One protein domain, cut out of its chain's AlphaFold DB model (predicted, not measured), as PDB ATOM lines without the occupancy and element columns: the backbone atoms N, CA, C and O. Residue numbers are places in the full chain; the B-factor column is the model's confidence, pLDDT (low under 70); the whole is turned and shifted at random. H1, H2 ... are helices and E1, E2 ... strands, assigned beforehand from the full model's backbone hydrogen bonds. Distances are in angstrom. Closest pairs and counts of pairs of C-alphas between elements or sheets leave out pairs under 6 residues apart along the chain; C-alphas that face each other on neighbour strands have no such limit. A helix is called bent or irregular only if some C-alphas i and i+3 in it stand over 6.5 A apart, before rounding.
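AT A GLANCE: This is residues 4 to 162 of the 512 residues of the protein "Hypothetical protein" of Pyrodinium bahamense (UniProt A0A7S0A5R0). What is the main picture? A small three-strand sheet, E1 E2 E3, stands toward one end of the domain with the hairpin E4 E5 beside E1; H4 packs slantwise over E1, while the long H3 runs from E3 to the far end, where H1 lies at its side. H2 packs on both H3 and H4, and residues 145 to 150 stick out. What is the make-up? The printed part has 159 residues, with four named helices followed by five named strands, class mixed; both sheets, in the orders E1 - E2 - E3 and E4 - E5, are antiparallel. How large is it? It is compact, with a radius of gyration of the C-alphas of 17.0 A and spans of 51 by 41 by 37 A.

IN THESE COORDINATES: Where are the strands? E1 is residues 104 to 109, E2 112 to 117, E3 122 to 125, E4 134 to 139 and E5 156 to 161, which ends at C-alpha 161 (626.167, 396.751, 473.379). Where are the helices? H1 is residues 8 to 17, beginning at C-alpha 8 (622.833, 352.407, 470.577), and H2 is 23 to 31. H3, residues 41 to 66, is 37.0 A long with a kink of 27 degrees near residue 48, and H4, residues 75 to 94, is 30.2 A long. Both are irregular: C-alphas 42 and 45 are 8.0 A apart, and 76 and 79 are 7.3 A apart.

HOW THE PARTS SIT: How do the strands pair? E1 E2 E3 is a meander, each strand the antiparallel neighbour of the one before, with N 107 and O 114 at 2.8 A and N 115 and O 124 at 2.8 A. In the hairpin E4 and E5, N 136 and O 159 are 2.8 A apart; the closest C-alphas of E1 and E4, Trp 105 and Tyr 135, are 4.6 A apart. What is on the sheet? H3 and H4 are on one face of E1 E2 E3, two layers; H4 has a height over the sheet of 9.1 A, and the closest C-alphas of H4 and E1, Val 81 and Cys 109, are 6.4 A apart. How do the helices meet? H3 touches H4 at a steep tilt of 66 degrees, closest C-alphas Ala 62 and Val 78, 6.2 A, and touches H1 at a shallow tilt of 14 degrees, closest Phe 49 and Gln 15, 5.8 A. H2 touches H3, closest C-alphas Leu 26 and Ile 53, 6.5 A, and H4, closest Cys 31 and Gly 90, 4.9 A. Every O i to N i+4 pair is within hydrogen-bond range in H2, against 4 of 6 in H1, 20 of 22 in H3 and 14 of 16 in H4.

THE WHOLE: How far does it reach? The two C-alphas farthest apart, Ser 42 and Ala 130, are 51.0 A apart, and the printed part has no cut. Where is it long or uncertain? The link from E4 to E5 is long, and residues 142 to 152 have pLDDT under 70.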
ATOM      1  N   VAL A   4     621.399 360.374 475.949       90.31
ATOM      2  CA  VAL A   4     621.746 359.244 476.818       90.31
ATOM      3  C   VAL A   4     620.605 358.226 476.945       90.31
ATOM      4  O   VAL A   4     620.868 357.058 477.219       90.31
ATOM      5  N   SER A   5     619.345 358.624 476.723       92.88
ATOM      6  CA  SER A   5     618.200 357.714 476.859       92.88
ATOM      7  C   SER A   5     617.963 356.814 475.644       92.88
ATOM      8  O   SER A   5     617.144 355.900 475.728       92.88
ATOM      9  N   PHE A   6     618.630 357.067 474.514       93.75
ATOM     10  CA  PHE A   6     618.418 356.303 473.284       93.75
ATOM     11  C   PHE A   6     619.309 355.054 473.232       93.75
ATOM     12  O   PHE A   6     620.492 355.123 473.587       93.75
ATOM     13  N   PRO A   7     618.779 353.904 472.778       95.44
ATOM     14  CA  PRO A   7     619.584 352.706 472.594       95.44
ATOM     15  C   PRO A   7     620.591 352.910 471.452       95.44
ATOM     16  O   PRO A   7     620.335 353.627 470.485       95.44
ATOM     17  N   ALA A   8     621.746 352.245 471.545       95.31
ATOM     18  CA  ALA A   8     622.833 352.407 470.577       95.31
ATOM     19  C   ALA A   8     622.415 352.082 469.129       95.31
ATOM     20  O   ALA A   8     622.916 352.712 468.202       95.31
ATOM     21  N   SER A   9     621.479 351.145 468.930       96.00
ATOM     22  CA  SER A   9     620.927 350.810 467.609       96.00
ATOM     23  C   SER A   9     620.279 352.008 466.922       96.00
ATOM     24  O   SER A   9     620.496 352.227 465.733       96.00
ATOM     25  N   ASP A  10     619.525 352.804 467.678       96.56
ATOM     26  CA  ASP A  10     618.759 353.927 467.142       96.56
ATOM     27  C   ASP A  10     619.694 355.094 466.818       96.56
ATOM     28  O   ASP A  10     619.508 355.786 465.822       96.56
ATOM     29  N   ILE A  11     620.755 355.266 467.614       96.12
ATOM     30  CA  ILE A  11     621.804 356.261 467.367       96.12
ATOM     31  C   ILE A  11     622.581 355.929 466.091       96.12
ATOM     32  O   ILE A  11     622.827 356.817 465.278       96.12
ATOM     33  N   ILE A  12     622.935 354.656 465.888       94.00
ATOM     34  CA  ILE A  12     623.624 354.207 464.669       94.00
ATOM     35  C   ILE A  12     622.733 354.424 463.440       94.00
ATOM     36  O   ILE A  12     623.217 354.894 462.412       94.00
ATOM     37  N   ALA A  13     621.430 354.138 463.543       94.50
ATOM     38  CA  ALA A  13     620.484 354.424 462.468       94.50
ATOM     39  C   ALA A  13     620.401 355.935 462.177       94.50
ATOM     40  O   ALA A  13     620.548 356.344 461.027       94.50
ATOM     41  N   ALA A  14     620.272 356.767 463.216       95.75
ATOM     42  CA  ALA A  14     620.227 358.224 463.087       95.75
ATOM     43  C   ALA A  14     621.525 358.826 462.518       95.75
ATOM     44  O   ALA A  14     621.494 359.884 461.890       95.75
ATOM     45  N   GLN A  15     622.674 358.165 462.702       96.06
ATOM     46  CA  GLN A  15     623.956 358.614 462.155       96.06
ATOM     47  C   GLN A  15     623.945 358.684 460.619       96.06
ATOM     48  O   GLN A  15     624.561 359.584 460.045       96.06
ATOM     49  N   ALA A  16     623.212 357.788 459.947       94.19
ATOM     50  CA  ALA A  16     623.060 357.818 458.491       94.19
ATOM     51  C   ALA A  16     622.331 359.088 458.009       94.19
ATOM     52  O   ALA A  16     622.632 359.609 456.931       94.19
ATOM     53  N   ASP A  17     621.439 359.631 458.840       97.00
ATOM     54  CA  ASP A  17     620.611 360.790 458.515       97.00
ATOM     55  C   ASP A  17     621.287 362.133 458.817       97.00
ATOM     56  O   ASP A  17     620.834 363.164 458.320       97.00
ATOM     57  N   VAL A  18     622.407 362.154 459.555       97.25
ATOM     58  CA  VAL A  18     623.141 363.388 459.924       97.25
ATOM     59  C   VAL A  18     623.459 364.251 458.700       97.25
ATOM     60  O   VAL A  18     623.365 365.478 458.746       97.25
ATOM     61  N   ARG A  19     623.774 363.616 457.564       95.75
ATOM     62  CA  ARG A  19     624.076 364.305 456.300       95.75
ATOM     63  C   ARG A  19     622.866 364.963 455.647       95.75
ATOM     64  O   ARG A  19     623.079 365.804 454.779       95.75
ATOM     65  N   ASN A  20     621.649 364.600 456.040       96.31
ATOM     66  CA  ASN A  20     620.393 365.121 455.499       96.31
ATOM     67  C   ASN A  20     619.743 366.159 456.425       96.31
ATOM     68  O   ASN A  20     618.927 366.953 455.965       96.31
ATOM     69  N   LEU A  21     620.137 366.210 457.702       96.62
ATOM     70  CA  LEU A  21     619.616 367.186 458.662       96.62
ATOM     71  C   LEU A  21     619.896 368.624 458.220       96.62
ATOM     72  O   LEU A  21     620.954 368.928 457.672       96.62
ATOM     73  N   ALA A  22     618.966 369.539 458.484       95.62
ATOM     74  CA  ALA A  22     619.167 370.968 458.266       95.62
ATOM     75  C   ALA A  22     620.226 371.535 459.233       95.62
ATOM     76  O   ALA A  22     620.439 371.007 460.324       95.62
ATOM     77  N   LEU A  23     620.877 372.647 458.865       95.31
ATOM     78  CA  LEU A  23     621.903 373.273 459.716       95.31
ATOM     79  C   LEU A  23     621.356 373.662 461.102       95.31
ATOM     80  O   LEU A  23     622.026 373.439 462.104       95.31
ATOM     81  N   SER A  24     620.128 374.177 461.163       93.00
ATOM     82  CA  SER A  24     619.445 374.509 462.420       93.00
ATOM     83  C   SER A  24     619.214 373.281 463.306       93.00
ATOM     84  O   SER A  24     619.375 373.367 464.520       93.00
ATOM     85  N   GLN A  25     618.895 372.125 462.716       94.75
ATOM     86  CA  GLN A  25     618.726 370.866 463.446       94.75
ATOM     87  C   GLN A  25     620.062 370.362 463.996       94.75
ATOM     88  O   GLN A  25     620.132 369.983 465.161       94.75
ATOM     89  N   LEU A  26     621.129 370.408 463.189       96.12
ATOM     90  CA  LEU A  26     622.480 370.041 463.629       96.12
ATOM     91  C   LEU A  26     622.941 370.918 464.800       96.12
ATOM     92  O   LEU A  26     623.430 370.394 465.800       96.12
ATOM     93  N   LEU A  27     622.733 372.235 464.698       94.31
ATOM     94  CA  LEU A  27     623.032 373.188 465.768       94.31
ATOM     95  C   LEU A  27     622.230 372.875 467.030       94.31
ATOM     96  O   LEU A  27     622.815 372.763 468.098       94.31
ATOM     97  N   HIS A  28     620.920 372.661 466.909       92.50
ATOM     98  CA  HIS A  28     620.070 372.354 468.057       92.50
ATOM     99  C   HIS A  28     620.491 371.061 468.770       92.50
ATOM    100  O   HIS A  28     620.628 371.044 469.993       92.50
ATOM    101  N   ILE A  29     620.765 369.988 468.017       94.69
ATOM    102  CA  ILE A  29     621.250 368.728 468.596       94.69
ATOM    103  C   ILE A  29     622.591 368.957 469.298       94.69
ATOM    104  O   ILE A  29     622.798 368.455 470.404       94.69
ATOM    105  N   ARG A  30     623.504 369.719 468.682       94.12
ATOM    106  CA  ARG A  30     624.834 369.942 469.249       94.12
ATOM    107  C   ARG A  30     624.804 370.808 470.506       94.12
ATOM    108  O   ARG A  30     625.468 370.450 471.482       94.12
ATOM    109  N   CYS A  31     624.048 371.906 470.483       92.00
ATOM    110  CA  CYS A  31     623.900 372.846 471.592       92.00
ATOM    111  C   CYS A  31     623.209 372.195 472.797       92.00
ATOM    112  O   CYS A  31     623.710 372.304 473.916       92.00
ATOM    113  N   GLY A  32     622.183 371.371 472.559       91.38
ATOM    114  CA  GLY A  32     621.527 370.580 473.606       91.38
ATOM    115  C   GLY A  32     622.407 369.494 474.245       91.38
ATOM    116  O   GLY A  32     622.009 368.898 475.241       91.38
ATOM    117  N   ASN A  33     623.596 369.224 473.693       92.31
ATOM    118  CA  ASN A  33     624.545 368.221 474.188       92.31
ATOM    119  C   ASN A  33     625.961 368.803 474.391       92.31
ATOM    120  O   ASN A  33     626.956 368.090 474.251       92.31
ATOM    121  N   LEU A  34     626.092 370.099 474.704       86.81
ATOM    122  CA  LEU A  34     627.401 370.732 474.952       86.81
ATOM    123  C   LEU A  34     628.146 370.134 476.148       86.81
ATOM    124  O   LEU A  34     629.365 369.984 476.086       86.81
ATOM    125  N   ASP A  35     627.409 369.722 477.176       84.75
ATOM    126  CA  ASP A  35     627.962 369.112 478.390       84.75
ATOM    127  C   ASP A  35     628.236 367.608 478.245       84.75
ATOM    128  O   ASP A  35     628.698 366.957 479.188       84.75
ATOM    129  N   PHE A  36     627.961 367.026 477.071       88.12
ATOM    130  CA  PHE A  36     628.200 365.610 476.846       88.12
ATOM    131  C   PHE A  36     629.703 365.310 476.888       88.12
ATOM    132  O   PHE A  36     630.477 365.731 476.028       88.12
ATOM    133  N   ASN A  37     630.113 364.539 477.896       82.19
ATOM    134  CA  ASN A  37     631.488 364.100 478.068       82.19
ATOM    135  C   ASN A  37     631.595 362.588 477.837       82.19
ATOM    136  O   ASN A  37     631.093 361.785 478.627       82.19
ATOM    137  N   ALA A  38     632.292 362.194 476.772       79.38
ATOM    138  CA  ALA A  38     632.465 360.807 476.335       79.38
ATOM    139  C   ALA A  38     633.427 359.979 477.217       79.38
ATOM    140  O   ALA A  38     634.124 359.088 476.737       79.38
ATOM    141  N   THR A  39     633.508 360.254 478.520       82.44
ATOM    142  CA  THR A  39     634.423 359.538 479.425       82.44
ATOM    143  C   THR A  39     634.017 358.091 479.692       82.44
ATOM    144  O   THR A  39     634.855 357.301 480.124       82.44
ATOM    145  N   VAL A  40     632.753 357.722 479.464       87.75
ATOM    146  CA  VAL A  40     632.251 356.376 479.769       87.75
ATOM    147  C   VAL A  40     632.259 355.508 478.504       87.75
ATOM    148  O   VAL A  40     631.597 355.866 477.531       87.75
ATOM    149  N   PRO A  41     632.930 354.336 478.500       87.38
ATOM    150  CA  PRO A  41     632.987 353.456 477.327       87.38
ATOM    151  C   PRO A  41     631.621 352.990 476.799       87.38
ATOM    152  O   PRO A  41     631.499 352.691 475.614       87.38
ATOM    153  N   SER A  42     630.592 352.938 477.653       87.94
ATOM    154  CA  SER A  42     629.221 352.580 477.261       87.94
ATOM    155  C   SER A  42     628.553 353.610 476.348       87.94
ATOM    156  O   SER A  42     627.537 353.295 475.740       87.94
ATOM    157  N   MET A  43     629.130 354.809 476.226       93.38
ATOM    158  CA  MET A  43     628.597 355.920 475.438       93.38
ATOM    159  C   MET A  43     629.344 356.115 474.108       93.38
ATOM    160  O   MET A  43     629.362 357.211 473.546       93.38
ATOM    161  N   ARG A  44     630.011 355.063 473.605       93.56
ATOM    162  CA  ARG A  44     630.796 355.131 472.362       93.56
ATOM    163  C   ARG A  44     629.938 355.544 471.163       93.56
ATOM    164  O   ARG A  44     630.342 356.448 470.445       93.56
ATOM    165  N   ALA A  45     628.756 354.948 470.991       94.44
ATOM    166  CA  ALA A  45     627.867 355.259 469.868       94.44
ATOM    167  C   ALA A  45     627.405 356.729 469.887       94.44
ATOM    168  O   ALA A  45     627.430 357.406 468.867       94.44
ATOM    169  N   GLN A  46     627.054 357.249 471.067       95.06
ATOM    170  CA  GLN A  46     626.704 358.654 471.290       95.06
ATOM    171  C   GLN A  46     627.878 359.577 470.935       95.06
ATOM    172  O   GLN A  46     627.691 360.597 470.277       95.06
ATOM    173  N   SER A  47     629.096 359.217 471.358       94.81
ATOM    174  CA  SER A  47     630.302 359.985 471.044       94.81
ATOM    175  C   SER A  47     630.594 359.996 469.547       94.81
ATOM    176  O   SER A  47     630.894 361.053 469.009       94.81
ATOM    177  N   GLU A  48     630.506 358.849 468.873       95.06
ATOM    178  CA  GLU A  48     630.715 358.735 467.424       95.06
ATOM    179  C   GLU A  48     629.663 359.534 466.643       95.06
ATOM    180  O   GLU A  48     629.996 360.232 465.683       95.06
ATOM    181  N   PHE A  49     628.410 359.510 467.101       96.56
ATOM    182  CA  PHE A  49     627.330 360.313 466.539       96.56
ATOM    183  C   PHE A  49     627.585 361.820 466.678       96.56
ATOM    184  O   PHE A  49     627.482 362.548 465.691       96.56
ATOM    185  N   LEU A  50     627.972 362.296 467.867       95.69
ATOM    186  CA  LEU A  50     628.289 363.712 468.078       95.69
ATOM    187  C   LEU A  50     629.529 364.154 467.291       95.69
ATOM    188  O   LEU A  50     629.509 365.242 466.727       95.69
ATOM    189  N   THR A  51     630.553 363.303 467.165       95.25
ATOM    190  CA  THR A  51     631.697 363.567 466.277       95.25
ATOM    191  C   THR A  51     631.243 363.720 464.825       95.25
ATOM    192  O   THR A  51     631.652 364.655 464.145       95.25
ATOM    193  N   SER A  52     630.343 362.851 464.349       96.88
ATOM    194  CA  SER A  52     629.799 362.943 462.988       96.88
ATOM    195  C   SER A  52     628.981 364.223 462.759       96.88
ATOM    196  O   SER A  52     629.044 364.816 461.675       96.88
ATOM    197  N   ILE A  53     628.242 364.676 463.778       96.44
ATOM    198  CA  ILE A  53     627.564 365.977 463.766       96.44
ATOM    199  C   ILE A  53     628.586 367.107 463.694       96.44
ATOM    200  O   ILE A  53     628.430 367.970 462.836       96.44
ATOM    201  N   ASP A  54     629.622 367.091 464.538       95.19
ATOM    202  CA  ASP A  54     630.657 368.129 464.582       95.19
ATOM    203  C   ASP A  54     631.360 368.270 463.222       95.19
ATOM    204  O   ASP A  54     631.441 369.375 462.688       95.19
ATOM    205  N   GLU A  55     631.756 367.162 462.589       95.94
ATOM    206  CA  GLU A  55     632.364 367.159 461.249       95.94
ATOM    207  C   GLU A  55     631.420 367.720 460.171       95.94
ATOM    208  O   GLU A  55     631.808 368.528 459.318       95.94
ATOM    209  N   THR A  56     630.151 367.294 460.194       97.12
ATOM    210  CA  THR A  56     629.147 367.721 459.208       97.12
ATOM    211  C   THR A  56     628.809 369.200 459.373       97.12
ATOM    212  O   THR A  56     628.684 369.934 458.387       97.12
ATOM    213  N   LEU A  57     628.668 369.642 460.619       96.12
ATOM    214  CA  LEU A  57     628.363 371.010 460.990       96.12
ATOM    215  C   LEU A  57     629.541 371.926 460.658       96.12
ATOM    216  O   LEU A  57     629.319 372.957 460.025       96.12
ATOM    217  N   GLU A  58     630.780 371.530 460.967       95.75
ATOM    218  CA  GLU A  58     631.976 372.294 460.612       95.75
ATOM    219  C   GLU A  58     632.080 372.495 459.104       95.75
ATOM    220  O   GLU A  58     632.202 373.631 458.643       95.75
ATOM    221  N   LYS A  59     631.919 371.426 458.316       96.44
ATOM    222  CA  LYS A  59     631.950 371.506 456.851       96.44
ATOM    223  C   LYS A  59     630.868 372.438 456.296       96.44
ATOM    224  O   LYS A  59     631.143 373.254 455.414       96.44
ATOM    225  N   ARG A  60     629.630 372.323 456.787       97.19
ATOM    226  CA  ARG A  60     628.490 373.119 456.297       97.19
ATOM    227  C   ARG A  60     628.573 374.578 456.719       97.19
ATOM    228  O   ARG A  60     628.288 375.455 455.906       97.19
ATOM    229  N   MET A  61     628.976 374.848 457.958       96.12
ATOM    230  CA  MET A  61     629.183 376.211 458.429       96.12
ATOM    231  C   MET A  61     630.360 376.859 457.719       96.12
ATOM    232  O   MET A  61     630.199 377.962 457.215       96.12
ATOM    233  N   ALA A  62     631.494 376.172 457.575       95.69
ATOM    234  CA  ALA A  62     632.627 376.666 456.799       95.69
ATOM    235  C   ALA A  62     632.206 377.084 455.381       95.69
ATOM    236  O   ALA A  62     632.498 378.200 454.957       95.69
ATOM    237  N   ALA A  63     631.453 376.228 454.680       95.81
ATOM    238  CA  ALA A  63     630.935 376.536 453.349       95.81
ATOM    239  C   ALA A  63     629.981 377.744 453.351       95.81
ATOM    240  O   ALA A  63     630.104 378.628 452.504       95.81
ATOM    241  N   ARG A  64     629.054 377.817 454.318       95.62
ATOM    242  CA  ARG A  64     628.081 378.917 454.428       95.62
ATOM    243  C   ARG A  64     628.746 380.248 454.766       95.62
ATOM    244  O   ARG A  64     628.345 381.264 454.212       95.62
ATOM    245  N   LEU A  65     629.745 380.237 455.645       93.44
ATOM    246  CA  LEU A  65     630.509 381.414 456.054       93.44
ATOM    247  C   LEU A  65     631.425 381.908 454.926       93.44
ATOM    248  O   LEU A  65     631.515 383.110 454.706       93.44
ATOM    249  N   ALA A  66     632.049 380.995 454.173       93.00
ATOM    250  CA  ALA A  66     632.874 381.335 453.013       93.00
ATOM    251  C   ALA A  66     632.063 381.906 451.837       93.00
ATOM    252  O   ALA A  66     632.598 382.661 451.031       93.00
ATOM    253  N   ALA A  67     630.777 381.560 451.736       94.75
ATOM    254  CA  ALA A  67     629.880 382.075 450.704       94.75
ATOM    255  C   ALA A  67     629.340 383.491 450.996       94.75
ATOM    256  O   ALA A  67     628.677 384.067 450.134       94.75
ATOM    257  N   GLN A  68     629.586 384.056 452.187       94.44
ATOM    258  CA  GLN A  68     629.019 385.352 452.569       94.44
ATOM    259  C   GLN A  68     629.713 386.515 451.844       94.44
ATOM    260  O   GLN A  68     630.933 386.678 451.952       94.44
ATOM    261  N   PRO A  69     628.964 387.380 451.139       93.00
ATOM    262  CA  PRO A  69     629.554 388.507 450.438       93.00
ATOM    263  C   PRO A  69     630.128 389.527 451.428       93.00
ATOM    264  O   PRO A  69     629.463 390.002 452.346       93.00
ATOM    265  N   GLY A  70     631.385 389.908 451.207       91.62
ATOM    266  CA  GLY A  70     632.054 390.974 451.949       91.62
ATOM    267  C   GLY A  70     632.786 390.530 453.218       91.62
ATOM    268  O   GLY A  70     633.623 391.290 453.694       91.62
ATOM    269  N   VAL A  71     632.566 389.328 453.745       95.25
ATOM    270  CA  VAL A  71     633.322 388.831 454.904       95.25
ATOM    271  C   VAL A  71     634.409 387.875 454.419       95.25
ATOM    272  O   VAL A  71     634.119 386.790 453.934       95.25
ATOM    273  N   SER A  72     635.674 388.283 454.533       95.06
ATOM    274  CA  SER A  72     636.815 387.430 454.184       95.06
ATOM    275  C   SER A  72     637.333 386.729 455.434       95.06
ATOM    276  O   SER A  72     637.773 387.386 456.379       95.06
ATOM    277  N   ILE A  73     637.273 385.398 455.446       96.00
ATOM    278  CA  ILE A  73     637.814 384.566 456.522       96.00
ATOM    279  C   ILE A  73     639.072 383.891 455.991       96.00
ATOM    280  O   ILE A  73     639.029 383.193 454.977       96.00
ATOM    281  N   ALA A  74     640.201 384.082 456.674       95.19
ATOM    282  CA  ALA A  74     641.429 383.394 456.303       95.19
ATOM    283  C   ALA A  74     641.228 381.867 456.419       95.19
ATOM    284  O   ALA A  74     640.698 381.418 457.438       95.19
ATOM    285  N   PRO A  75     641.690 381.043 455.458       92.75
ATOM    286  CA  PRO A  75     641.481 379.591 455.483       92.75
ATOM    287  C   PRO A  75     641.936 378.923 456.790       92.75
ATOM    288  O   PRO A  75     641.263 378.036 457.304       92.75
ATOM    289  N   GLY A  76     643.035 379.405 457.382       93.81
ATOM    290  CA  GLY A  76     643.551 378.910 458.663       93.81
ATOM    291  C   GLY A  76     642.730 379.306 459.900       93.81
ATOM    292  O   GLY A  76     643.017 378.821 460.988       93.81
ATOM    293  N   GLN A  77     641.733 380.183 459.760       95.06
ATOM    294  CA  GLN A  77     640.865 380.647 460.851       95.06
ATOM    295  C   GLN A  77     639.454 380.055 460.793       95.06
ATOM    296  O   GLN A  77     638.715 380.192 461.759       95.06
ATOM    297  N   VAL A  78     639.074 379.382 459.702       94.81
ATOM    298  CA  VAL A  78     637.697 378.901 459.492       94.81
ATOM    299  C   VAL A  78     637.232 377.983 460.625       94.81
ATOM    300  O   VAL A  78     636.172 378.225 461.194       94.81
ATOM    301  N   SER A  79     638.042 376.991 461.001       93.38
ATOM    302  CA  SER A  79     637.709 376.053 462.086       93.38
ATOM    303  C   SER A  79     637.502 376.772 463.428       93.38
ATOM    304  O   SER A  79     636.532 376.520 464.142       93.38
ATOM    305  N   GLU A  80     638.345 377.762 463.738       94.25
ATOM    306  CA  GLU A  80     638.231 378.547 464.973       94.25
ATOM    307  C   GLU A  80     636.983 379.445 464.973       94.25
ATOM    308  O   GLU A  80     636.306 379.561 465.994       94.25
ATOM    309  N   VAL A  81     636.633 380.032 463.823       95.75
ATOM    310  CA  VAL A  81     635.402 380.818 463.663       95.75
ATOM    311  C   VAL A  81     634.171 379.930 463.817       95.75
ATOM    312  O   VAL A  81     633.263 380.292 464.558       95.75
ATOM    313  N   VAL A  82     634.139 378.758 463.180       95.75
ATOM    314  CA  VAL A  82     633.046 377.785 463.336       95.75
ATOM    315  C   VAL A  82     632.884 377.397 464.804       95.75
ATOM    316  O   VAL A  82     631.774 377.450 465.334       95.75
ATOM    317  N   ARG A  83     633.989 377.066 465.483       93.31
ATOM    318  CA  ARG A  83     633.997 376.728 466.909       93.31
ATOM    319  C   ARG A  83     633.452 377.872 467.765       93.31
ATOM    320  O   ARG A  83     632.698 377.628 468.705       93.31
ATOM    321  N   LEU A  84     633.813 379.114 467.447       94.69
ATOM    322  CA  LEU A  84     633.310 380.294 468.144       94.69
ATOM    323  C   LEU A  84     631.804 380.490 467.922       94.69
ATOM    324  O   LEU A  84     631.078 380.733 468.880       94.69
ATOM    325  N   VAL A  85     631.330 380.328 466.686       95.69
ATOM    326  CA  VAL A  85     629.905 380.421 466.345       95.69
ATOM    327  C   VAL A  85     629.098 379.339 467.070       95.69
ATOM    328  O   VAL A  85     628.077 379.656 467.670       95.69
ATOM    329  N   LEU A  86     629.574 378.092 467.098       94.38
ATOM    330  CA  LEU A  86     628.965 376.998 467.868       94.38
ATOM    331  C   LEU A  86     628.781 377.349 469.349       94.38
ATOM    332  O   LEU A  86     627.708 377.145 469.916       94.38
ATOM    333  N   LEU A  87     629.828 377.898 469.967       92.81
ATOM    334  CA  LEU A  87     629.776 378.339 471.358       92.81
ATOM    335  C   LEU A  87     628.771 379.479 471.549       92.81
ATOM    336  O   LEU A  87     628.041 379.474 472.533       92.81
ATOM    337  N   ILE A  88     628.688 380.416 470.601       95.62
ATOM    338  CA  ILE A  88     627.694 381.495 470.628       95.62
ATOM    339  C   ILE A  88     626.266 380.939 470.595       95.62
ATOM    340  O   ILE A  88     625.452 381.373 471.405       95.62
ATOM    341  N   TYR A  89     625.952 379.970 469.728       95.69
ATOM    342  CA  TYR A  89     624.626 379.334 469.730       95.69
ATOM    343  C   TYR A  89     624.324 378.661 471.069       95.69
ATOM    344  O   TYR A  89     623.233 378.836 471.606       95.69
ATOM    345  N   GLY A  90     625.306 377.950 471.631       93.25
ATOM    346  CA  GLY A  90     625.184 377.328 472.947       93.25
ATOM    347  C   GLY A  90     624.874 378.325 474.057       93.25
ATOM    348  O   GLY A  90     623.955 378.123 474.843       93.25
ATOM    349  N   VAL A  91     625.618 379.430 474.101       93.12
ATOM    350  CA  VAL A  91     625.406 380.483 475.100       93.12
ATOM    351  C   VAL A  91     624.081 381.201 474.866       93.12
ATOM    352  O   VAL A  91     623.375 381.483 475.826       93.12
ATOM    353  N   HIS A  92     623.698 381.456 473.616       94.44
ATOM    354  CA  HIS A  92     622.418 382.085 473.306       94.44
ATOM    355  C   HIS A  92     621.222 381.226 473.732       94.44
ATOM    356  O   HIS A  92     620.234 381.775 474.203       94.44
ATOM    357  N   GLU A  93     621.314 379.896 473.624       91.88
ATOM    358  CA  GLU A  93     620.275 378.981 474.119       91.88
ATOM    359  C   GLU A  93     620.141 379.012 475.653       91.88
ATOM    360  O   GLU A  93     619.051 378.777 476.175       91.88
ATOM    361  N   GLN A  94     621.222 379.340 476.371       89.88
ATOM    362  CA  GLN A  94     621.233 379.475 477.832       89.88
ATOM    363  C   GLN A  94     620.776 380.850 478.336       89.88
ATOM    364  O   GLN A  94     620.443 380.979 479.512       89.88
ATOM    365  N   ILE A  95     620.775 381.882 477.487       91.56
ATOM    366  CA  ILE A  95     620.227 383.191 477.853       91.56
ATOM    367  C   ILE A  95     618.704 383.062 477.907       91.56
ATOM    368  O   ILE A  95     618.077 382.605 476.950       91.56
ATOM    369  N   ASP A  96     618.103 383.486 479.020       86.19
ATOM    370  CA  ASP A  96     616.654 383.450 479.191       86.19
ATOM    371  C   ASP A  96     615.973 384.143 478.009       86.19
ATOM    372  O   ASP A  96     616.246 385.312 477.720       86.19
ATOM    373  N   LYS A  97     615.055 383.437 477.338       86.50
ATOM    374  CA  LYS A  97     614.354 383.934 476.138       86.50
ATOM    375  C   LYS A  97     613.628 385.261 476.374       86.50
ATOM    376  O   LYS A  97     613.422 386.014 475.431       86.50
ATOM    377  N   GLU A  98     613.262 385.551 477.620       82.38
ATOM    378  CA  GLU A  98     612.640 386.817 478.032       82.38
ATOM    379  C   GLU A  98     613.637 387.987 478.073       82.38
ATOM    380  O   GLU A  98     613.255 389.139 477.887       82.38
ATOM    381  N   THR A  99     614.921 387.695 478.290       86.06
ATOM    382  CA  THR A  99     616.016 388.679 478.342       86.06
ATOM    383  C   THR A  99     616.759 388.823 477.015       86.06
ATOM    384  O   THR A  99     617.484 389.801 476.818       86.06
ATOM    385  N   ALA A 100     616.574 387.870 476.097       88.44
ATOM    386  CA  ALA A 100     617.165 387.869 474.767       88.44
ATOM    387  C   ALA A 100     616.536 388.965 473.885       88.44
ATOM    388  O   ALA A 100     615.574 388.730 473.157       88.44
ATOM    389  N   SER A 101     617.079 390.181 473.938       90.44
ATOM    390  CA  SER A 101     616.577 391.326 473.167       90.44
ATOM    391  C   SER A 101     617.147 391.408 471.748       90.44
ATOM    392  O   SER A 101     616.681 392.219 470.950       90.44
ATOM    393  N   SER A 102     618.167 390.610 471.418       94.62
ATOM    394  CA  SER A 102     618.727 390.556 470.065       94.62
ATOM    395  C   SER A 102     619.159 389.147 469.653       94.62
ATOM    396  O   SER A 102     619.458 388.283 470.472       94.62
ATOM    397  N   SER A 103     619.202 388.903 468.346       95.75
ATOM    398  CA  SER A 103     619.725 387.653 467.770       95.75
ATOM    399  C   SER A 103     621.050 387.878 467.041       95.75
ATOM    400  O   SER A 103     621.439 387.078 466.191       95.75
ATOM    401  N   ASN A 104     621.722 388.991 467.346       96.88
ATOM    402  CA  ASN A 104     622.943 389.425 466.683       96.88
ATOM    403  C   ASN A 104     624.106 389.384 467.667       96.88
ATOM    404  O   ASN A 104     624.007 389.929 468.765       96.88
ATOM    405  N   TRP A 105     625.209 388.765 467.258       97.56
ATOM    406  CA  TRP A 105     626.379 388.539 468.101       97.56
ATOM    407  C   TRP A 105     627.650 389.046 467.443       97.56
ATOM    408  O   TRP A 105     627.892 388.798 466.267       97.56
ATOM    409  N   LEU A 106     628.496 389.730 468.205       96.94
ATOM    410  CA  LEU A 106     629.796 390.179 467.733       96.94
ATOM    411  C   LEU A 106     630.766 388.995 467.723       96.94
ATOM    412  O   LEU A 106     631.044 388.399 468.762       96.94
ATOM    413  N   VAL A 107     631.309 388.688 466.548       96.56
ATOM    414  CA  VAL A 107     632.296 387.631 466.329       96.56
ATOM    415  C   VAL A 107     633.643 388.275 466.042       96.56
ATOM    416  O   VAL A 107     633.822 388.953 465.029       96.56
ATOM    417  N   ARG A 108     634.607 388.033 466.935       95.00
ATOM    418  CA  ARG A 108     635.996 388.474 466.774       95.00
ATOM    419  C   ARG A 108     636.952 387.293 466.831       95.00
ATOM    420  O   ARG A 108     637.080 386.644 467.867       95.00
ATOM    421  N   CYS A 109     637.646 387.037 465.726       94.12
ATOM    422  CA  CYS A 109     638.618 385.952 465.619       94.12
ATOM    423  C   CYS A 109     639.806 386.382 464.751       94.12
ATOM    424  O   CYS A 109     639.718 386.444 463.526       94.12
ATOM    425  N   GLY A 110     640.943 386.684 465.382       92.50
ATOM    426  CA  GLY A 110     642.117 387.197 464.677       92.50
ATOM    427  C   GLY A 110     641.851 388.572 464.060       92.50
ATOM    428  O   GLY A 110     641.717 389.545 464.793       92.50
ATOM    429  N   GLN A 111     641.799 388.640 462.727       93.12
ATOM    430  CA  GLN A 111     641.488 389.866 461.973       93.12
ATOM    431  C   GLN A 111     640.009 389.950 461.566       93.12
ATOM    432  O   GLN A 111     639.575 390.971 461.043       93.12
ATOM    433  N   LEU A 112     639.240 388.877 461.780       95.12
ATOM    434  CA  LEU A 112     637.814 388.867 461.500       95.12
ATOM    435  C   LEU A 112     637.076 389.652 462.584       95.12
ATOM    436  O   LEU A 112     637.129 389.276 463.756       95.12
ATOM    437  N   GLU A 113     636.345 390.679 462.164       95.88
ATOM    438  CA  GLU A 113     635.388 391.416 462.983       95.88
ATOM    439  C   GLU A 113     634.065 391.541 462.219       95.88
ATOM    440  O   GLU A 113     633.951 392.258 461.222       95.88
ATOM    441  N   ALA A 114     633.070 390.773 462.656       96.81
ATOM    442  CA  ALA A 114     631.781 390.655 461.987       96.81
ATOM    443  C   ALA A 114     630.656 390.447 463.004       96.81
ATOM    444  O   ALA A 114     630.893 390.062 464.147       96.81
ATOM    445  N   VAL A 115     629.419 390.677 462.577       97.06
ATOM    446  CA  VAL A 115     628.219 390.381 463.358       97.06
ATOM    447  C   VAL A 115     627.569 389.125 462.798       97.06
ATOM    448  O   VAL A 115     627.230 389.068 461.618       97.06
ATOM    449  N   LEU A 116     627.404 388.120 463.647       97.31
ATOM    450  CA  LEU A 116     626.665 386.900 463.373       97.31
ATOM    451  C   LEU A 116     625.180 387.120 463.642       97.31
ATOM    452  O   LEU A 116     624.801 387.437 464.768       97.31
ATOM    453  N   SER A 117     624.351 386.874 462.635       96.06
ATOM    454  CA  SER A 117     622.908 386.737 462.801       96.06
ATOM    455  C   SER A 117     622.557 385.269 463.036       96.06
ATOM    456  O   SER A 117     622.860 384.419 462.198       96.06
ATOM    457  N   LEU A 118     621.949 384.953 464.181       95.31
ATOM    458  CA  LEU A 118     621.631 383.572 464.565       95.31
ATOM    459  C   LEU A 118     620.506 382.902 463.760       95.31
ATOM    460  O   LEU A 118     620.639 381.717 463.476       95.31
ATOM    461  N   PRO A 119     619.414 383.579 463.361       93.56
ATOM    462  CA  PRO A 119     618.361 382.922 462.585       93.56
ATOM    463  C   PRO A 119     618.880 382.405 461.239       93.56
ATOM    464  O   PRO A 119     618.582 381.282 460.834       93.56
ATOM    465  N   ASP A 120     619.726 383.208 460.590       93.31
ATOM    466  CA  ASP A 120     620.217 382.935 459.241       93.31
ATOM    467  C   ASP A 120     621.613 382.294 459.229       93.31
ATOM    468  O   ASP A 120     622.086 381.842 458.184       93.31
ATOM    469  N   CYS A 121     622.298 382.233 460.374       95.25
ATOM    470  CA  CYS A 121     623.701 381.828 460.472       95.25
ATOM    471  C   CYS A 121     624.601 382.577 459.463       95.25
ATOM    472  O   CYS A 121     625.436 381.976 458.778       95.25
ATOM    473  N   GLU A 122     624.401 383.890 459.345       95.56
ATOM    474  CA  GLU A 122     625.119 384.763 458.410       95.56
ATOM    475  C   GLU A 122     626.068 385.701 459.150       95.56
ATOM    476  O   GLU A 122     625.726 386.232 460.206       95.56
ATOM    477  N   LEU A 123     627.248 385.945 458.571       96.56
ATOM    478  CA  LEU A 123     628.165 386.982 459.037       96.56
ATOM    479  C   LEU A 123     627.997 388.238 458.189       96.56
ATOM    480  O   LEU A 123     628.123 388.197 456.967       96.56
ATOM    481  N   ARG A 124     627.779 389.367 458.854       96.38
ATOM    482  CA  ARG A 124     627.699 390.694 458.241       96.38
ATOM    483  C   ARG A 124     628.856 391.554 458.728       96.38
ATOM    484  O   ARG A 124     629.297 391.427 459.870       96.38
ATOM    485  N   LYS A 125     629.358 392.444 457.872       95.38
ATOM    486  CA  LYS A 125     630.356 393.437 458.294       95.38
ATOM    487  C   LYS A 125     629.775 394.336 459.381       95.38
ATOM    488  O   LYS A 125     628.616 394.734 459.298       95.38
ATOM    489  N   LEU A 126     630.615 394.708 460.341       93.81
ATOM    490  CA  LEU A 126     630.224 395.552 461.468       93.81
ATOM    491  C   LEU A 126     629.665 396.921 461.032       93.81
ATOM    492  O   LEU A 126     628.721 397.423 461.626       93.81
ATOM    493  N   GLU A 127     630.200 397.490 459.948       91.69
ATOM    494  CA  GLU A 127     629.783 398.785 459.384       91.69
ATOM    495  C   GLU A 127     628.346 398.794 458.837       91.69
ATOM    496  O   GLU A 127     627.741 399.854 458.710       91.69
ATOM    497  N   ALA A 128     627.788 397.626 458.507       85.50
ATOM    498  CA  ALA A 128     626.479 397.522 457.866       85.50
ATOM    499  C   ALA A 128     625.297 397.607 458.852       85.50
ATOM    500  O   ALA A 128     624.148 397.577 458.419       85.50
ATOM    501  N   LEU A 129     625.561 397.668 460.162       81.38
ATOM    502  CA  LEU A 129     624.553 397.525 461.218       81.38
ATOM    503  C   LEU A 129     624.539 398.723 462.176       81.38
ATOM    504  O   LEU A 129     624.519 398.551 463.394       81.38
ATOM    505  N   ALA A 130     624.534 399.942 461.630       79.12
ATOM    506  CA  ALA A 130     624.213 401.115 462.435       79.12
ATOM    507  C   ALA A 130     622.836 400.888 463.097       79.12
ATOM    508  O   ALA A 130     621.872 400.600 462.397       79.12
ATOM    509  N   GLU A 131     622.770 400.989 464.429       87.19
ATOM    510  CA  GLU A 131     621.558 400.909 465.279       87.19
ATOM    511  C   GLU A 131     621.088 399.524 465.766       87.19
ATOM    512  O   GLU A 131     620.132 399.451 466.541       87.19
ATOM    513  N   VAL A 132     621.750 398.418 465.420       92.19
ATOM    514  CA  VAL A 132     621.337 397.098 465.934       92.19
ATOM    515  C   VAL A 132     622.039 396.789 467.255       92.19
ATOM    516  O   VAL A 132     623.261 396.846 467.338       92.19
ATOM    517  N   SER A 133     621.284 396.427 468.299       94.69
ATOM    518  CA  SER A 133     621.876 395.938 469.551       94.69
ATOM    519  C   SER A 133     622.532 394.576 469.329       94.69
ATOM    520  O   SER A 133     621.899 393.638 468.837       94.69
ATOM    521  N   VAL A 134     623.800 394.454 469.707       96.38
ATOM    522  CA  VAL A 134     624.608 393.256 469.467       96.38
ATOM    523  C   VAL A 134     625.100 392.710 470.800       96.38
ATOM    524  O   VAL A 134     625.615 393.452 471.634       96.38
ATOM    525  N   TYR A 135     624.956 391.402 470.997       97.00
ATOM    526  CA  TYR A 135     625.594 390.712 472.108       97.00
ATOM    527  C   TYR A 135     627.091 390.609 471.857       97.00
ATOM    528  O   TYR A 135     627.551 390.083 470.842       97.00
ATOM    529  N   CYS A 136     627.867 391.109 472.800       95.75
ATOM    530  CA  CYS A 136     629.309 391.020 472.805       95.75
ATOM    531  C   CYS A 136     629.723 390.041 473.898       95.75
ATOM    532  O   CYS A 136     629.189 390.068 475.004       95.75
ATOM    533  N   HIS A 137     630.684 389.173 473.595       94.56
ATOM    534  CA  HIS A 137     631.195 388.225 474.573       94.56
ATOM    535  C   HIS A 137     632.641 388.551 474.941       94.56
ATOM    536  O   HIS A 137     633.444 389.037 474.136       94.56
ATOM    537  N   ARG A 138     632.994 388.226 476.177       90.44
ATOM    538  CA  ARG A 138     634.324 388.409 476.742       90.44
ATOM    539  C   ARG A 138     634.753 387.117 477.411       90.44
ATOM    540  O   ARG A 138     634.086 386.599 478.301       90.44
ATOM    541  N   SER A 139     635.882 386.571 476.965       86.50
ATOM    542  CA  SER A 139     636.427 385.353 477.564       86.50
ATOM    543  C   SER A 139     637.105 385.696 478.888       86.50
ATOM    544  O   SER A 139     638.189 386.278 478.918       86.50
ATOM    545  N   LEU A 140     636.476 385.310 479.996       79.81
ATOM    546  CA  LEU A 140     637.004 385.452 481.355       79.81
ATOM    547  C   LEU A 140     637.950 384.319 481.748       79.81
ATOM    548  O   LEU A 140     638.416 384.259 482.887       79.81
ATOM    549  N   SER A 141     638.259 383.424 480.810       72.88
ATOM    550  CA  SER A 141     639.092 382.247 481.029       72.88
ATOM    551  C   SER A 141     640.559 382.642 481.266       72.88
ATOM    552  O   SER A 141     641.435 382.376 480.445       72.88
ATOM    553  N   LYS A 142     640.867 383.240 482.426       62.84
ATOM    554  CA  LYS A 142     642.221 383.372 482.986       62.84
ATOM    555  C   LYS A 142     642.671 382.013 483.509       62.84
ATOM    556  O   LYS A 142     642.949 381.832 484.691       62.84
ATOM    557  N   ALA A 143     642.703 381.015 482.638       50.28
ATOM    558  CA  ALA A 143     643.215 379.722 483.026       50.28
ATOM    559  C   ALA A 143     644.737 379.841 483.148       50.28
ATOM    560  O   ALA A 143     645.445 379.778 482.139       50.28
ATOM    561  N   SER A 144     645.206 380.021 484.389       54.16
ATOM    562  CA  SER A 144     646.605 379.847 484.788       54.16
ATOM    563  C   SER A 144     647.209 378.656 484.040       54.16
ATOM    564  O   SER A 144     646.541 377.631 483.860       54.16
ATOM    565  N   ALA A 145     648.467 378.770 483.606       61.16
ATOM    566  CA  ALA A 145     649.183 377.691 482.921       61.16
ATOM    567  C   ALA A 145     649.182 376.366 483.719       61.16
ATOM    568  O   ALA A 145     649.400 375.307 483.141       61.16
ATOM    569  N   ALA A 146     648.874 376.427 485.021       60.56
ATOM    570  CA  ALA A 146     648.751 375.291 485.926       60.56
ATOM    571  C   ALA A 146     647.458 374.460 485.782       60.56
ATOM    572  O   ALA A 146     647.415 373.348 486.302       60.56
ATOM    573  N   VAL A 147     646.400 374.951 485.116       57.44
ATOM    574  CA  VAL A 147     645.158 374.172 484.935       57.44
ATOM    575  C   VAL A 147     645.261 373.346 483.647       57.44
ATOM    576  O   VAL A 147     645.343 373.939 482.562       57.44
ATOM    577  N   PRO A 148     645.233 371.998 483.723       60.56
ATOM    578  CA  PRO A 148     645.243 371.140 482.542       60.56
ATOM    579  C   PRO A 148     644.123 371.532 481.578       60.56
ATOM    580  O   PRO A 148     643.001 371.792 482.014       60.56
ATOM    581  N   ARG A 149     644.408 371.558 480.267       60.34
ATOM    582  CA  ARG A 149     643.448 371.981 479.222       60.34
ATOM    583  C   ARG A 149     642.091 371.274 479.337       60.34
ATOM    584  O   ARG A 149     641.070 371.921 479.169       60.34
ATOM    585  N   VAL A 150     642.100 370.002 479.729       61.12
ATOM    586  CA  VAL A 150     640.911 369.149 479.916       61.12
ATOM    587  C   VAL A 150     639.978 369.606 481.048       61.12
ATOM    588  O   VAL A 150     638.849 369.146 481.130       61.12
ATOM    589  N   ARG A 151     640.439 370.490 481.944       63.50
ATOM    590  CA  ARG A 151     639.655 371.038 483.066       63.50
ATOM    591  C   ARG A 151     639.402 372.540 482.946       63.50
ATOM    592  O   ARG A 151     638.908 373.153 483.890       63.50
ATOM    593  N   LYS A 152     639.774 373.163 481.823       68.50
ATOM    594  CA  LYS A 152     639.528 374.590 481.616       68.50
ATOM    595  C   LYS A 152     638.053 374.787 481.283       68.50
ATOM    596  O   LYS A 152     637.648 374.600 480.144       68.50
ATOM    597  N   GLN A 153     637.270 375.168 482.285       72.00
ATOM    598  CA  GLN A 153     635.912 375.655 482.070       72.00
ATOM    599  C   GLN A 153     635.969 376.996 481.340       72.00
ATOM    600  O   GLN A 153     636.697 377.914 481.741       72.00
ATOM    601  N   LEU A 154     635.224 377.075 480.242       75.44
ATOM    602  CA  LEU A 154     635.095 378.276 479.440       75.44
ATOM    603  C   LEU A 154     634.144 379.224 480.179       75.44
ATOM    604  O   LEU A 154     632.970 378.920 480.337       75.44
ATOM    605  N   HIS A 155     634.661 380.347 480.669       82.31
ATOM    606  CA  HIS A 155     633.842 381.367 481.319       82.31
ATOM    607  C   HIS A 155     633.671 382.537 480.357       82.31
ATOM    608  O   HIS A 155     634.668 383.169 479.988       82.31
ATOM    609  N   TRP A 156     632.436 382.800 479.930       90.31
ATOM    610  CA  TRP A 156     632.078 383.951 479.105       90.31
ATOM    611  C   TRP A 156     631.226 384.928 479.905       90.31
ATOM    612  O   TRP A 156     630.292 384.535 480.593       90.31
ATOM    613  N   GLU A 157     631.576 386.202 479.804       90.00
ATOM    614  CA  GLU A 157     630.720 387.325 480.180       90.00
ATOM    615  C   GLU A 157     630.076 387.844 478.897       90.00
ATOM    616  O   GLU A 157     630.769 387.998 477.886       90.00
ATOM    617  N   VAL A 158     628.757 388.031 478.915       94.00
ATOM    618  CA  VAL A 158     627.976 388.482 477.760       94.00
ATOM    619  C   VAL A 158     627.333 389.813 478.113       94.00
ATOM    620  O   VAL A 158     626.546 389.883 479.052       94.00
ATOM    621  N   ASP A 159     627.646 390.837 477.329       94.00
ATOM    622  CA  ASP A 159     627.103 392.183 477.468       94.00
ATOM    623  C   ASP A 159     626.319 392.549 476.207       94.00
ATOM    624  O   ASP A 159     626.734 392.237 475.090       94.00
ATOM    625  N   LEU A 160     625.195 393.245 476.362       95.62
ATOM    626  CA  LEU A 160     624.484 393.835 475.232       95.62
ATOM    627  C   LEU A 160     625.053 395.232 474.962       95.62
ATOM    628  O   LEU A 160     624.947 396.114 475.815       95.62
ATOM    629  N   SER A 161     625.635 395.447 473.781       95.19
ATOM    630  CA  SER A 161     626.167 396.751 473.379       95.19
ATOM    631  C   SER A 161     625.323 397.385 472.275       95.19
ATOM    632  O   SER A 161     624.923 396.726 471.313       95.19
ATOM    633  N   THR A 162     625.085 398.691 472.395       94.75
ATOM    634  CA  THR A 162     624.561 399.538 471.310       94.75
ATOM    635  C   THR A 162     625.666 400.025 470.375       94.75
ATOM    636  O   THR A 162     625.380 400.428 469.254       94.75
TER     637      THR A 162